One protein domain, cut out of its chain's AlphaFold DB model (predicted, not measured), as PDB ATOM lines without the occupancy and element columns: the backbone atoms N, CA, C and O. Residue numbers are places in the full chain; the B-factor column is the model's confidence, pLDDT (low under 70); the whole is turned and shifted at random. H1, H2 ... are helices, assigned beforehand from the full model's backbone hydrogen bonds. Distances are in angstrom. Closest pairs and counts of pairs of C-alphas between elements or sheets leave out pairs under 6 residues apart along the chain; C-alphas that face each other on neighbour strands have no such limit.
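Overview. This is residues 68 to 159 of the 169 residues of an uncharacterized protein of Hortaea werneckii EXF-2000 (UniProt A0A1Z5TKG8). The two longest helices, H1 and H2, cross near their middles as an X, and H4 packs across both. Short H3 turns off H2's end; a long loop, residues 140 to 153, leads to short H5, near H2 and H4. The 92 printed residues, all helix in class, have five named helices, H1 to H5, and no named strand. The whole is compact, radius of gyration of the C-alphas 13.2 A, spanning 38 by 31 by 21 A.

Arrangement. H1, residues 75 to 95, touches H2, residues 102 to 116, at a steep tilt of 47 degrees, opposite ways; their closest C-alphas, Trp 86 and Thr 109, are 6.0 A apart. H2 touches H3, residues 118 to 121, only at the corner, and only just, with 3 pairs of C-alphas within 8 A. H4, residues 129 to 139, touches residues 106 to 110 of H2 alone, about perpendicular at 86 degrees; the closest C-alphas, Leu 106 and His 129, are 6.8 A apart. Every O i to N i+4 pair is within hydrogen-bond range in H2 and H4, 15 of 17 in H1.

Along the chain. H1, 29.5 A long, begins at C-alpha 75 (16.612, -9.426, -32.578). H5, residues 154 to 157, ends at C-alpha 157 (17.046, -31.777, -44.330).

Size, cuts and confidence. The printed part has no cut; the H4 to H5 link is long. Residues 140 to 159 have pLDDT under 70.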
ATOM      1  N   THR A  68      12.945 -22.262 -27.092       85.25
ATOM      2  CA  THR A  68      13.114 -21.284 -26.015       85.25
ATOM      3  C   THR A  68      14.132 -20.223 -26.428       85.25
ATOM      4  O   THR A  68      15.248 -20.555 -26.827       85.25
ATOM      5  N   GLN A  69      13.736 -18.954 -26.334       88.69
ATOM      6  CA  GLN A  69      14.603 -17.828 -26.655       88.69
ATOM      7  C   GLN A  69      15.773 -17.747 -25.656       88.69
ATOM      8  O   GLN A  69      15.531 -17.837 -24.449       88.69
ATOM      9  N   PRO A  70      17.020 -17.547 -26.125       93.00
ATOM     10  CA  PRO A  70      18.164 -17.322 -25.254       93.00
ATOM     11  C   PRO A  70      17.996 -16.048 -24.428       93.00
ATOM     12  O   PRO A  70      17.479 -15.040 -24.908       93.00
ATOM     13  N   SER A  71      18.488 -16.085 -23.195       91.50
ATOM     14  CA  SER A  71      18.209 -15.072 -22.164       91.50
ATOM     15  C   SER A  71      18.629 -13.664 -22.579       91.50
ATOM     16  O   SER A  71      17.911 -12.697 -22.340       91.50
ATOM     17  N   HIS A  72      19.782 -13.560 -23.236       92.19
ATOM     18  CA  HIS A  72      20.339 -12.290 -23.687       92.19
ATOM     19  C   HIS A  72      20.063 -12.012 -25.165       92.19
ATOM     20  O   HIS A  72      20.605 -11.060 -25.713       92.19
ATOM     21  N   TRP A  73      19.223 -12.806 -25.837       92.75
ATOM     22  CA  TRP A  73      18.947 -12.604 -27.254       92.75
ATOM     23  C   TRP A  73      18.107 -11.350 -27.510       92.75
ATOM     24  O   TRP A  73      16.977 -11.241 -27.033       92.75
ATOM     25  N   THR A  74      18.605 -10.452 -28.364       91.62
ATOM     26  CA  THR A  74      17.835  -9.352 -28.945       91.62
ATOM     27  C   THR A  74      17.875  -9.421 -30.472       91.62
ATOM     28  O   THR A  74      18.943  -9.521 -31.076       91.62
ATOM     29  N   ASP A  75      16.704  -9.349 -31.112       86.88
ATOM     30  CA  ASP A  75      16.612  -9.426 -32.578       86.88
ATOM     31  C   ASP A  75      17.365  -8.282 -33.263       86.88
ATOM     32  O   ASP A  75      17.987  -8.488 -34.300       86.88
ATOM     33  N   TYR A  76      17.340  -7.086 -32.670       86.81
ATOM     34  CA  TYR A  76      18.019  -5.914 -33.217       86.81
ATOM     35  C   TYR A  76      19.544  -6.090 -33.283       86.81
ATOM     36  O   TYR A  76      20.146  -5.726 -34.289       86.81
ATOM     37  N   ALA A  77      20.162  -6.656 -32.240       87.94
ATOM     38  CA  ALA A  77      21.616  -6.789 -32.181       87.94
ATOM     39  C   ALA A  77      22.120  -8.067 -32.862       87.94
ATOM     40  O   ALA A  77      23.146  -8.035 -33.530       87.94
ATOM     41  N   HIS A  78      21.413  -9.192 -32.712       92.88
ATOM     42  CA  HIS A  78      21.987 -10.498 -33.051       92.88
ATOM     43  C   HIS A  78      21.498 -11.078 -34.372       92.88
ATOM     44  O   HIS A  78      22.218 -11.854 -34.993       92.88
ATOM     45  N   ARG A  79      20.288 -10.739 -34.830       89.00
ATOM     46  CA  ARG A  79      19.693 -11.397 -36.003       89.00
ATOM     47  C   ARG A  79      20.467 -11.116 -37.290       89.00
ATOM     48  O   ARG A  79      20.710 -12.033 -38.075       89.00
ATOM     49  N   ASN A  80      20.825  -9.851 -37.511       87.81
ATOM     50  CA  ASN A  80      21.565  -9.448 -38.705       87.81
ATOM     51  C   ASN A  80      22.956 -10.080 -38.697       87.81
ATOM     52  O   ASN A  80      23.317 -10.726 -39.675       87.81
ATOM     53  N   THR A  81      23.663  -9.993 -37.568       91.12
ATOM     54  CA  THR A  81      24.980 -10.612 -37.398       91.12
ATOM     55  C   THR A  81      24.938 -12.123 -37.599       91.12
ATOM     56  O   THR A  81      25.761 -12.672 -38.323       91.12
ATOM     57  N   LEU A  82      23.927 -12.808 -37.052       91.25
ATOM     58  CA  LEU A  82      23.750 -14.244 -37.267       91.25
ATOM     59  C   LEU A  82      23.607 -14.577 -38.756       91.25
ATOM     60  O   LEU A  82      24.221 -15.529 -39.235       91.25
ATOM     61  N   THR A  83      22.808 -13.796 -39.483       88.19
ATOM     62  CA  THR A  83      22.570 -14.015 -40.916       88.19
ATOM     63  C   THR A  83      23.850 -13.779 -41.721       88.19
ATOM     64  O   THR A  83      24.215 -14.613 -42.543       88.19
ATOM     65  N   THR A  84      24.589 -12.703 -41.436       87.94
ATOM     66  CA  THR A  84      25.853 -12.404 -42.126       87.94
ATOM     67  C   THR A  84      26.938 -13.438 -41.836       87.94
ATOM     68  O   THR A  84      27.667 -13.837 -42.742       87.94
ATOM     69  N   THR A  85      27.034 -13.905 -40.589       91.06
ATOM     70  CA  THR A  85      27.992 -14.945 -40.189       91.06
ATOM     71  C   THR A  85      27.655 -16.275 -40.848       91.06
ATOM     72  O   THR A  85      28.549 -16.951 -41.357       91.06
ATOM     73  N   TRP A  86      26.367 -16.627 -40.906       89.94
ATOM     74  CA  TRP A  86      25.906 -17.807 -41.627       89.94
ATOM     75  C   TRP A  86      26.264 -17.746 -43.115       89.94
ATOM     76  O   TRP A  86      26.827 -18.701 -43.640       89.94
ATOM     77  N   ASP A  87      25.997 -16.625 -43.790       84.19
ATOM     78  CA  ASP A  87      26.305 -16.470 -45.216       84.19
ATOM     79  C   ASP A  87      27.812 -16.568 -45.496       84.19
ATOM     80  O   ASP A  87      28.227 -17.185 -46.484       84.19
ATOM     81  N   ALA A  88      28.643 -16.014 -44.608       84.19
ATOM     82  CA  ALA A  88      30.096 -16.118 -44.690       84.19
ATOM     83  C   ALA A  88      30.577 -17.568 -44.512       84.19
ATOM     84  O   ALA A  88      31.339 -18.068 -45.344       84.19
ATOM     85  N   GLU A  89      30.096 -18.272 -43.483       87.62
ATOM     86  CA  GLU A  89      30.445 -19.676 -43.231       87.62
ATOM     87  C   GLU A  89      29.944 -20.601 -44.343       87.62
ATOM     88  O   GLU A  89      30.663 -21.509 -44.773       87.62
ATOM     89  N   HIS A  90      28.741 -20.351 -44.855       84.19
ATOM     90  CA  HIS A  90      28.163 -21.111 -45.953       84.19
ATOM     91  C   HIS A  90      28.962 -20.917 -47.248       84.19
ATOM     92  O   HIS A  90      29.297 -21.886 -47.934       84.19
ATOM     93  N   SER A  91      29.347 -19.675 -47.549       80.81
ATOM     94  CA  SER A  91      30.202 -19.350 -48.696       80.81
ATOM     95  C   SER A  91      31.591 -19.981 -48.561       80.81
ATOM     96  O   SER A  91      32.096 -20.581 -49.514       80.81
ATOM     97  N   ALA A  92      32.196 -19.919 -47.371       83.81
ATOM     98  CA  ALA A  92      33.481 -20.553 -47.090       83.81
ATOM     99  C   ALA A  92      33.405 -22.083 -47.218       83.81
ATOM    100  O   ALA A  92      34.313 -22.708 -47.768       83.81
ATOM    101  N   ALA A  93      32.310 -22.699 -46.765       81.00
ATOM    102  CA  ALA A  93      32.063 -24.125 -46.931       81.00
ATOM    103  C   ALA A  93      31.929 -24.518 -48.411       81.00
ATOM    104  O   ALA A  93      32.505 -25.527 -48.817       81.00
ATOM    105  N   ALA A  94      31.245 -23.707 -49.222       79.38
ATOM    106  CA  ALA A  94      31.101 -23.942 -50.659       79.38
ATOM    107  C   ALA A  94      32.436 -23.860 -51.424       79.38
ATOM    108  O   ALA A  94      32.620 -24.563 -52.415       79.38
ATOM    109  N   GLN A  95      33.373 -23.030 -50.957       84.31
ATOM    110  CA  GLN A  95      34.707 -22.869 -51.556       84.31
ATOM    111  C   GLN A  95      35.755 -23.838 -50.987       84.31
ATOM    112  O   GLN A  95      36.869 -23.937 -51.504       84.31
ATOM    113  N   SER A  96      35.433 -24.540 -49.901       85.31
ATOM    114  CA  SER A  96      36.396 -25.394 -49.216       85.31
ATOM    115  C   SER A  96      36.679 -26.692 -49.982       85.31
ATOM    116  O   SER A  96      35.794 -27.308 -50.571       85.31
ATOM    117  N   LYS A  97      37.941 -27.146 -49.942       87.56
ATOM    118  CA  LYS A  97      38.386 -28.398 -50.585       87.56
ATOM    119  C   LYS A  97      37.686 -29.646 -50.025       87.56
ATOM    120  O   LYS A  97      37.601 -30.662 -50.709       87.56
ATOM    121  N   TYR A  98      37.221 -29.577 -48.781       83.62
ATOM    122  CA  TYR A  98      36.547 -30.666 -48.082       83.62
ATOM    123  C   TYR A  98      35.109 -30.265 -47.801       83.62
ATOM    124  O   TYR A  98      34.881 -29.209 -47.222       83.62
ATOM    125  N   SER A  99      34.145 -31.115 -48.153       78.62
ATOM    126  CA  SER A  99      32.739 -30.834 -47.877       78.62
ATOM    127  C   SER A  99      32.507 -30.666 -46.372       78.62
ATOM    128  O   SER A  99      32.797 -31.551 -45.566       78.62
ATOM    129  N   ARG A 100      31.974 -29.506 -45.979       79.19
ATOM    130  CA  ARG A 100      31.533 -29.255 -44.604       79.19
ATOM    131  C   ARG A 100      30.045 -29.536 -44.501       79.19
ATOM    132  O   ARG A 100      29.256 -28.950 -45.240       79.19
ATOM    133  N   SER A 101      29.661 -30.401 -43.568       83.31
ATOM    134  CA  SER A 101      28.248 -30.642 -43.283       83.31
ATOM    135  C   SER A 101      27.572 -29.373 -42.764       83.31
ATOM    136  O   SER A 101      28.210 -28.500 -42.173       83.31
ATOM    137  N   ILE A 102      26.258 -29.286 -42.950       80.50
ATOM    138  CA  ILE A 102      25.456 -28.155 -42.471       80.50
ATOM    139  C   ILE A 102      25.516 -28.060 -40.945       80.50
ATOM    140  O   ILE A 102      25.668 -26.973 -40.401       80.50
ATOM    141  N   THR A 103      25.515 -29.195 -40.242       82.38
ATOM    142  CA  THR A 103      25.712 -29.227 -38.787       82.38
ATOM    143  C   THR A 103      27.056 -28.623 -38.378       82.38
ATOM    144  O   THR A 103      27.116 -27.879 -37.407       82.38
ATOM    145  N   ALA A 104      28.134 -28.890 -39.124       84.75
ATOM    146  CA  ALA A 104      29.434 -28.287 -38.840       84.75
ATOM    147  C   ALA A 104      29.431 -26.768 -39.084       84.75
ATOM    148  O   ALA A 104      30.028 -26.030 -38.303       84.75
ATOM    149  N   GLN A 105      28.730 -26.298 -40.122       86.31
ATOM    150  CA  GLN A 105      28.543 -24.866 -40.390       86.31
ATOM    151  C   GLN A 105      27.737 -24.183 -39.269       86.31
ATOM    152  O   GLN A 105      28.116 -23.104 -38.817       86.31
ATOM    153  N   LEU A 106      26.680 -24.829 -38.759       87.50
ATOM    154  CA  LEU A 106      25.879 -24.323 -37.636       87.50
ATOM    155  C   LEU A 106      26.702 -24.215 -36.349       87.50
ATOM    156  O   LEU A 106      26.689 -23.167 -35.713       87.50
ATOM    157  N   VAL A 107      27.476 -25.250 -36.008       90.38
ATOM    158  CA  VAL A 107      28.370 -25.230 -34.834       90.38
ATOM    159  C   VAL A 107      29.460 -24.161 -34.981       90.38
ATOM    160  O   VAL A 107      29.843 -23.525 -34.002       90.38
ATOM    161  N   SER A 108      29.974 -23.950 -36.194       91.75
ATOM    162  CA  SER A 108      30.930 -22.872 -36.476       91.75
ATOM    163  C   SER A 108      30.293 -21.496 -36.254       91.75
ATOM    164  O   SER A 108      30.832 -20.669 -35.521       91.75
ATOM    165  N   THR A 109      29.089 -21.297 -36.796       91.31
ATOM    166  CA  THR A 109      28.301 -20.066 -36.645       91.31
ATOM    167  C   THR A 109      27.985 -19.777 -35.177       91.31
ATOM    168  O   THR A 109      28.164 -18.652 -34.720       91.31
ATOM    169  N   GLU A 110      27.572 -20.791 -34.414       93.00
ATOM    170  CA  GLU A 110      27.331 -20.690 -32.972       93.00
ATOM    171  C   GLU A 110      28.578 -20.204 -32.231       93.00
ATOM    172  O   GLU A 110      28.513 -19.235 -31.479       93.00
ATOM    173  N   LYS A 111      29.737 -20.818 -32.494       94.94
ATOM    174  CA  LYS A 111      31.001 -20.411 -31.867       94.94
ATOM    175  C   LYS A 111      31.362 -18.966 -32.183       94.94
ATOM    176  O   LYS A 111      31.782 -18.251 -31.280       94.94
ATOM    177  N   ILE A 112      31.195 -18.533 -33.430       94.56
ATOM    178  CA  ILE A 112      31.472 -17.146 -33.827       94.56
ATOM    179  C   ILE A 112      30.533 -16.187 -33.083       94.56
ATOM    180  O   ILE A 112      31.000 -15.216 -32.493       94.56
ATOM    181  N   MET A 113      29.236 -16.507 -33.017       94.38
ATOM    182  CA  MET A 113      28.252 -15.707 -32.280       94.38
ATOM    183  C   MET A 113      28.573 -15.601 -30.787       94.38
ATOM    184  O   MET A 113      28.393 -14.538 -30.205       94.38
ATOM    185  N   LEU A 114      29.062 -16.676 -30.166       94.44
ATOM    186  CA  LEU A 114      29.458 -16.668 -28.755       94.44
ATOM    187  C   LEU A 114      30.753 -15.885 -28.500       94.44
ATOM    188  O   LEU A 114      30.922 -15.328 -27.420       94.44
ATOM    189  N   VAL A 115      31.664 -15.831 -29.474       94.81
ATOM    190  CA  VAL A 115      32.878 -15.002 -29.381       94.81
ATOM    191  C   VAL A 115      32.533 -13.519 -29.502       94.81
ATOM    192  O   VAL A 115      33.079 -12.704 -28.762       94.81
ATOM    193  N   GLU A 116      31.626 -13.166 -30.412       93.62
ATOM    194  CA  GLU A 116      31.207 -11.777 -30.623       93.62
ATOM    195  C   GLU A 116      30.269 -11.278 -29.514       93.62
ATOM    196  O   GLU A 116      30.382 -10.140 -29.058       93.62
ATOM    197  N   PHE A 117      29.388 -12.154 -29.022       93.75
ATOM    198  CA  PHE A 117      28.421 -11.862 -27.968       93.75
ATOM    199  C   PHE A 117      28.546 -12.882 -26.827       93.75
ATOM    200  O   PHE A 117      27.723 -13.797 -26.719       93.75
ATOM    201  N   PRO A 118      29.525 -12.719 -25.917       92.06
ATOM    202  CA  PRO A 118      29.741 -13.665 -24.820       92.06
ATOM    203  C   PRO A 118      28.523 -13.791 -23.896       92.06
ATOM    204  O   PRO A 118      28.233 -14.879 -23.406       92.06
ATOM    205  N   GLY A 119      27.734 -12.720 -23.749       91.31
ATOM    206  CA  GLY A 119      26.489 -12.739 -22.978       91.31
ATOM    207  C   GLY A 119      25.449 -13.743 -23.493       91.31
ATOM    208  O   GLY A 119      24.561 -14.128 -22.747       91.31
ATOM    209  N   LEU A 120      25.550 -14.228 -24.737       91.69
ATOM    210  CA  LEU A 120      24.666 -15.278 -25.253       91.69
ATOM    211  C   LEU A 120      24.949 -16.667 -24.653       91.69
ATOM    212  O   LEU A 120      24.065 -17.522 -24.691       91.69
ATOM    213  N   ALA A 121      26.141 -16.898 -24.093       90.19
ATOM    214  CA  ALA A 121      26.448 -18.109 -23.325       90.19
ATOM    215  C   ALA A 121      25.967 -18.018 -21.867       90.19
ATOM    216  O   ALA A 121      25.939 -19.026 -21.161       90.19
ATOM    217  N   GLU A 122      25.619 -16.817 -21.407       87.62
ATOM    218  CA  GLU A 122      25.259 -16.540 -20.022       87.62
ATOM    219  C   GLU A 122      23.735 -16.611 -19.807       87.62
ATOM    220  O   GLU A 122      22.927 -16.544 -20.739       87.62
ATOM    221  N   GLY A 123      23.325 -16.768 -18.547       86.06
ATOM    222  CA  GLY A 123      21.918 -16.803 -18.149       86.06
ATOM    223  C   GLY A 123      21.286 -18.205 -18.088       86.06
ATOM    224  O   GLY A 123      21.941 -19.217 -18.330       86.06
ATOM    225  N   PRO A 124      19.995 -18.285 -17.707       88.94
ATOM    226  CA  PRO A 124      19.286 -19.554 -17.509       88.94
ATOM    227  C   PRO A 124      19.069 -20.348 -18.805       88.94
ATOM    228  O   PRO A 124      18.939 -21.569 -18.766       88.94
ATOM    229  N   VAL A 125      19.009 -19.655 -19.943       92.12
ATOM    230  CA  VAL A 125      18.878 -20.243 -21.280       92.12
ATOM    231  C   VAL A 125      20.017 -19.710 -22.154       92.12
ATOM    232  O   VAL A 125      19.925 -18.550 -22.579       92.12
ATOM    233  N   PRO A 126      21.075 -20.505 -22.400       92.50
ATOM    234  CA  PRO A 126      22.149 -20.133 -23.311       92.50
ATOM    235  C   PRO A 126      21.699 -20.255 -24.772       92.50
ATOM    236  O   PRO A 126      20.676 -20.875 -25.083       92.50
ATOM    237  N   LEU A 127      22.474 -19.665 -25.681       91.62
ATOM    238  CA  LEU A 127      22.322 -19.883 -27.115       91.62
ATOM    239  C   LEU A 127      22.527 -21.368 -27.439       91.62
ATOM    240  O   LEU A 127      23.539 -21.952 -27.072       91.62
ATOM    241  N   ASP A 128      21.551 -21.954 -28.127       87.31
ATOM    242  CA  ASP A 128      21.556 -23.350 -28.572       87.31
ATOM    243  C   ASP A 128      21.394 -23.396 -30.095       87.31
ATOM    244  O   ASP A 128      20.765 -22.512 -30.699       87.31
ATOM    245  N   HIS A 129      21.876 -24.468 -30.724       83.06
ATOM    246  CA  HIS A 129      21.790 -24.649 -32.176       83.06
ATOM    247  C   HIS A 129      20.346 -24.595 -32.684       83.06
ATOM    248  O   HIS A 129      20.089 -24.077 -33.768       83.06
ATOM    249  N   LYS A 130      19.376 -25.054 -31.879       82.94
ATOM    250  CA  LYS A 130      17.944 -24.991 -32.219       82.94
ATOM    251  C   LYS A 130      17.457 -23.562 -32.433       82.94
ATOM    252  O   LYS A 130      16.633 -23.323 -33.311       82.94
ATOM    253  N   TRP A 131      17.919 -22.623 -31.605       86.62
ATOM    254  CA  TRP A 131      17.528 -21.223 -31.731       86.62
ATOM    255  C   TRP A 131      18.133 -20.603 -32.989       86.62
ATOM    256  O   TRP A 131      17.435 -19.917 -33.730       86.62
ATOM    257  N   ILE A 132      19.395 -20.920 -33.285       87.19
ATOM    258  CA  ILE A 132      20.061 -20.493 -34.522       87.19
ATOM    259  C   ILE A 132      19.310 -21.016 -35.753       87.19
ATOM    260  O   ILE A 132      18.954 -20.233 -36.632       87.19
ATOM    261  N   GLU A 133      18.999 -22.313 -35.792       84.00
ATOM    262  CA  GLU A 133      18.214 -22.930 -36.870       84.00
ATOM    263  C   GLU A 133      16.850 -22.253 -37.044       84.00
ATOM    264  O   GLU A 133      16.413 -22.008 -38.170       84.00
ATOM    265  N   TYR A 134      16.182 -21.913 -35.939       81.62
ATOM    266  CA  TYR A 134      14.908 -21.203 -35.958       81.62
ATOM    267  C   TYR A 134      15.033 -19.798 -36.563       81.62
ATOM    268  O   TYR A 134      14.276 -19.452 -37.476       81.62
ATOM    269  N   VAL A 135      16.003 -19.000 -36.108       84.19
ATOM    270  CA  VAL A 135      16.207 -17.625 -36.593       84.19
ATOM    271  C   VAL A 135      16.625 -17.615 -38.062       84.19
ATOM    272  O   VAL A 135      16.108 -16.800 -38.832       84.19
ATOM    273  N   LEU A 136      17.501 -18.534 -38.478       82.62
ATOM    274  CA  LEU A 136      17.867 -18.717 -39.885       82.62
ATOM    275  C   LEU A 136      16.661 -19.184 -40.704       82.62
ATOM    276  O   LEU A 136      16.386 -18.639 -41.768       82.62
ATOM    277  N   GLY A 137      15.869 -20.120 -40.182       75.56
ATOM    278  CA  GLY A 137      14.642 -20.592 -40.819       75.56
ATOM    279  C   GLY A 137      13.603 -19.489 -41.043       75.56
ATOM    280  O   GLY A 137      12.870 -19.544 -42.028       75.56
ATOM    281  N   ILE A 138      13.542 -18.476 -40.175       73.75
ATOM    282  CA  ILE A 138      12.695 -17.288 -40.366       73.75
ATOM    283  C   ILE A 138      13.340 -16.289 -41.324       73.75
ATOM    284  O   ILE A 138      12.664 -15.756 -42.201       73.75
ATOM    285  N   SER A 139      14.630 -16.013 -41.154       73.31
ATOM    286  CA  SER A 139      15.323 -14.935 -41.870       73.31
ATOM    287  C   SER A 139      15.624 -15.284 -43.323       73.31
ATOM    288  O   SER A 139      15.614 -14.402 -44.172       73.31
ATOM    289  N   LEU A 140      15.807 -16.571 -43.622       67.06
ATOM    290  CA  LEU A 140      16.062 -17.075 -44.969       67.06
ATOM    291  C   LEU A 140      14.768 -17.437 -45.725       67.06
ATOM    292  O   LEU A 140      14.819 -17.805 -46.900       67.06
ATOM    293  N   ARG A 141      13.582 -17.333 -45.104       60.00
ATOM    294  CA  ARG A 141      12.306 -17.571 -45.800       60.00
ATOM    295  C   ARG A 141      12.022 -16.480 -46.844       60.00
ATOM    296  O   ARG A 141      12.190 -15.290 -46.608       60.00
ATOM    297  N   HIS A 142      11.573 -16.929 -48.019       42.34
ATOM    298  CA  HIS A 142      11.187 -16.115 -49.181       42.34
ATOM    299  C   HIS A 142      10.137 -15.031 -48.812       42.34
ATOM    300  O   HIS A 142       9.325 -15.280 -47.920       42.34
ATOM    301  N   PRO A 143      10.117 -13.854 -49.482       40.19
ATOM    302  CA  PRO A 143      10.328 -13.690 -50.925       40.19
ATOM    303  C   PRO A 143      11.750 -13.294 -51.370       40.19
ATOM    304  O   PRO A 143      11.960 -13.096 -52.560       40.19
ATOM    305  N   PHE A 144      12.747 -13.251 -50.477       41.59
ATOM    306  CA  PHE A 144      14.080 -12.708 -50.813       41.59
ATOM    307  C   PHE A 144      15.210 -13.727 -51.072       41.59
ATOM    308  O   PHE A 144      16.250 -13.336 -51.585       41.59
ATOM    309  N   CYS A 145      15.029 -15.028 -50.811       40.66
ATOM    310  CA  CYS A 145      16.013 -16.040 -51.235       40.66
ATOM    311  C   CYS A 145      15.924 -16.352 -52.740       40.66
ATOM    312  O   CYS A 145      15.111 -17.173 -53.153       40.66
ATOM    313  N   THR A 146      16.763 -15.710 -53.556       37.69
ATOM    314  CA  THR A 146      16.910 -15.975 -55.005       37.69
ATOM    315  C   THR A 146      18.108 -16.866 -55.349       37.69
ATOM    316  O   THR A 146      18.352 -17.123 -56.525       37.69
ATOM    317  N   ALA A 147      18.880 -17.333 -54.362       41.00
ATOM    318  CA  ALA A 147      19.972 -18.267 -54.614       41.00
ATOM    319  C   ALA A 147      19.408 -19.670 -54.891       41.00
ATOM    320  O   ALA A 147      18.594 -20.181 -54.122       41.00
ATOM    321  N   GLU A 148      19.875 -20.292 -55.978       39.72
ATOM    322  CA  GLU A 148      19.385 -21.553 -56.573       39.72
ATOM    323  C   GLU A 148      19.363 -22.760 -55.601       39.72
ATOM    324  O   GLU A 148      18.786 -23.795 -55.915       39.72
ATOM    325  N   LYS A 149      19.939 -22.620 -54.397       41.81
ATOM    326  CA  LYS A 149      20.011 -23.642 -53.333       41.81
ATOM    327  C   LYS A 149      19.455 -23.208 -51.967       41.81
ATOM    328  O   LYS A 149      19.499 -23.965 -51.007       41.81
ATOM    329  N   MET A 150      18.928 -21.989 -51.845       44.62
ATOM    330  CA  MET A 150      18.413 -21.447 -50.572       44.62
ATOM    331  C   MET A 150      16.880 -21.436 -50.482       44.62
ATOM    332  O   MET A 150      16.296 -21.021 -49.479       44.62
ATOM    333  N   GLY A 151      16.197 -21.911 -51.523       36.47
ATOM    334  CA  GLY A 151      14.742 -21.953 -51.588       36.47
ATOM    335  C   GLY A 151      14.149 -23.111 -50.792       36.47
ATOM    336  O   GLY A 151      13.682 -24.071 -51.388       36.47
ATOM    337  N   ARG A 152      14.082 -22.962 -49.462       46.34
ATOM    338  CA  ARG A 152      13.505 -23.926 -48.506       46.34
ATOM    339  C   ARG A 152      14.297 -25.250 -48.429       46.34
ATOM    340  O   ARG A 152      14.758 -25.795 -49.414       46.34
ATOM    341  N   TYR A 153      14.370 -25.817 -47.230       41.00
ATOM    342  CA  TYR A 153      14.704 -27.226 -46.956       41.00
ATOM    343  C   TYR A 153      16.170 -27.651 -46.792       41.00
ATOM    344  O   TYR A 153      16.379 -28.553 -45.988       41.00
ATOM    345  N   GLU A 154      17.189 -27.056 -47.418       42.28
ATOM    346  CA  GLU A 154      18.521 -27.703 -47.352       42.28
ATOM    347  C   GLU A 154      19.201 -27.617 -45.974       42.28
ATOM    348  O   GLU A 154      19.770 -28.608 -45.521       42.28
ATOM    349  N   VAL A 155      19.030 -26.519 -45.224       46.53
ATOM    350  CA  VAL A 155      19.563 -26.419 -43.846       46.53
ATOM    351  C   VAL A 155      18.859 -27.378 -42.873       46.53
ATOM    352  O   VAL A 155      19.463 -27.853 -41.916       46.53
ATOM    353  N   LEU A 156      17.598 -27.728 -43.147       43.38
ATOM    354  CA  LEU A 156      16.756 -28.529 -42.249       43.38
ATOM    355  C   LEU A 156      16.691 -30.017 -42.634       43.38
ATOM    356  O   LEU A 156      16.340 -30.840 -41.796       43.38
ATOM    357  N   ALA A 157      17.033 -30.384 -43.873       37.72
ATOM    358  CA  ALA A 157      17.046 -31.777 -44.330       37.72
ATOM    359  C   ALA A 157      18.366 -32.503 -44.006       37.72
ATOM    360  O   ALA A 157      18.402 -33.731 -43.950       37.72
ATOM    361  N   SER A 158      19.455 -31.761 -43.779       37.09
ATOM    362  CA  SER A 158      20.783 -32.322 -43.496       37.09
ATOM    363  C   SER A 158      20.999 -32.728 -42.033       37.09
ATOM    364  O   SER A 158      21.950 -33.466 -41.758       37.09
ATOM    365  N   SER A 159      20.189 -32.251 -41.084       40.91
ATOM    366  CA  SER A 159      20.296 -32.638 -39.673       40.91
ATOM    367  C   SER A 159      19.482 -33.913 -39.432       40.91
ATOM    368  O   SER A 159      18.364 -33.890 -38.931       40.91
TER     369      SER A 159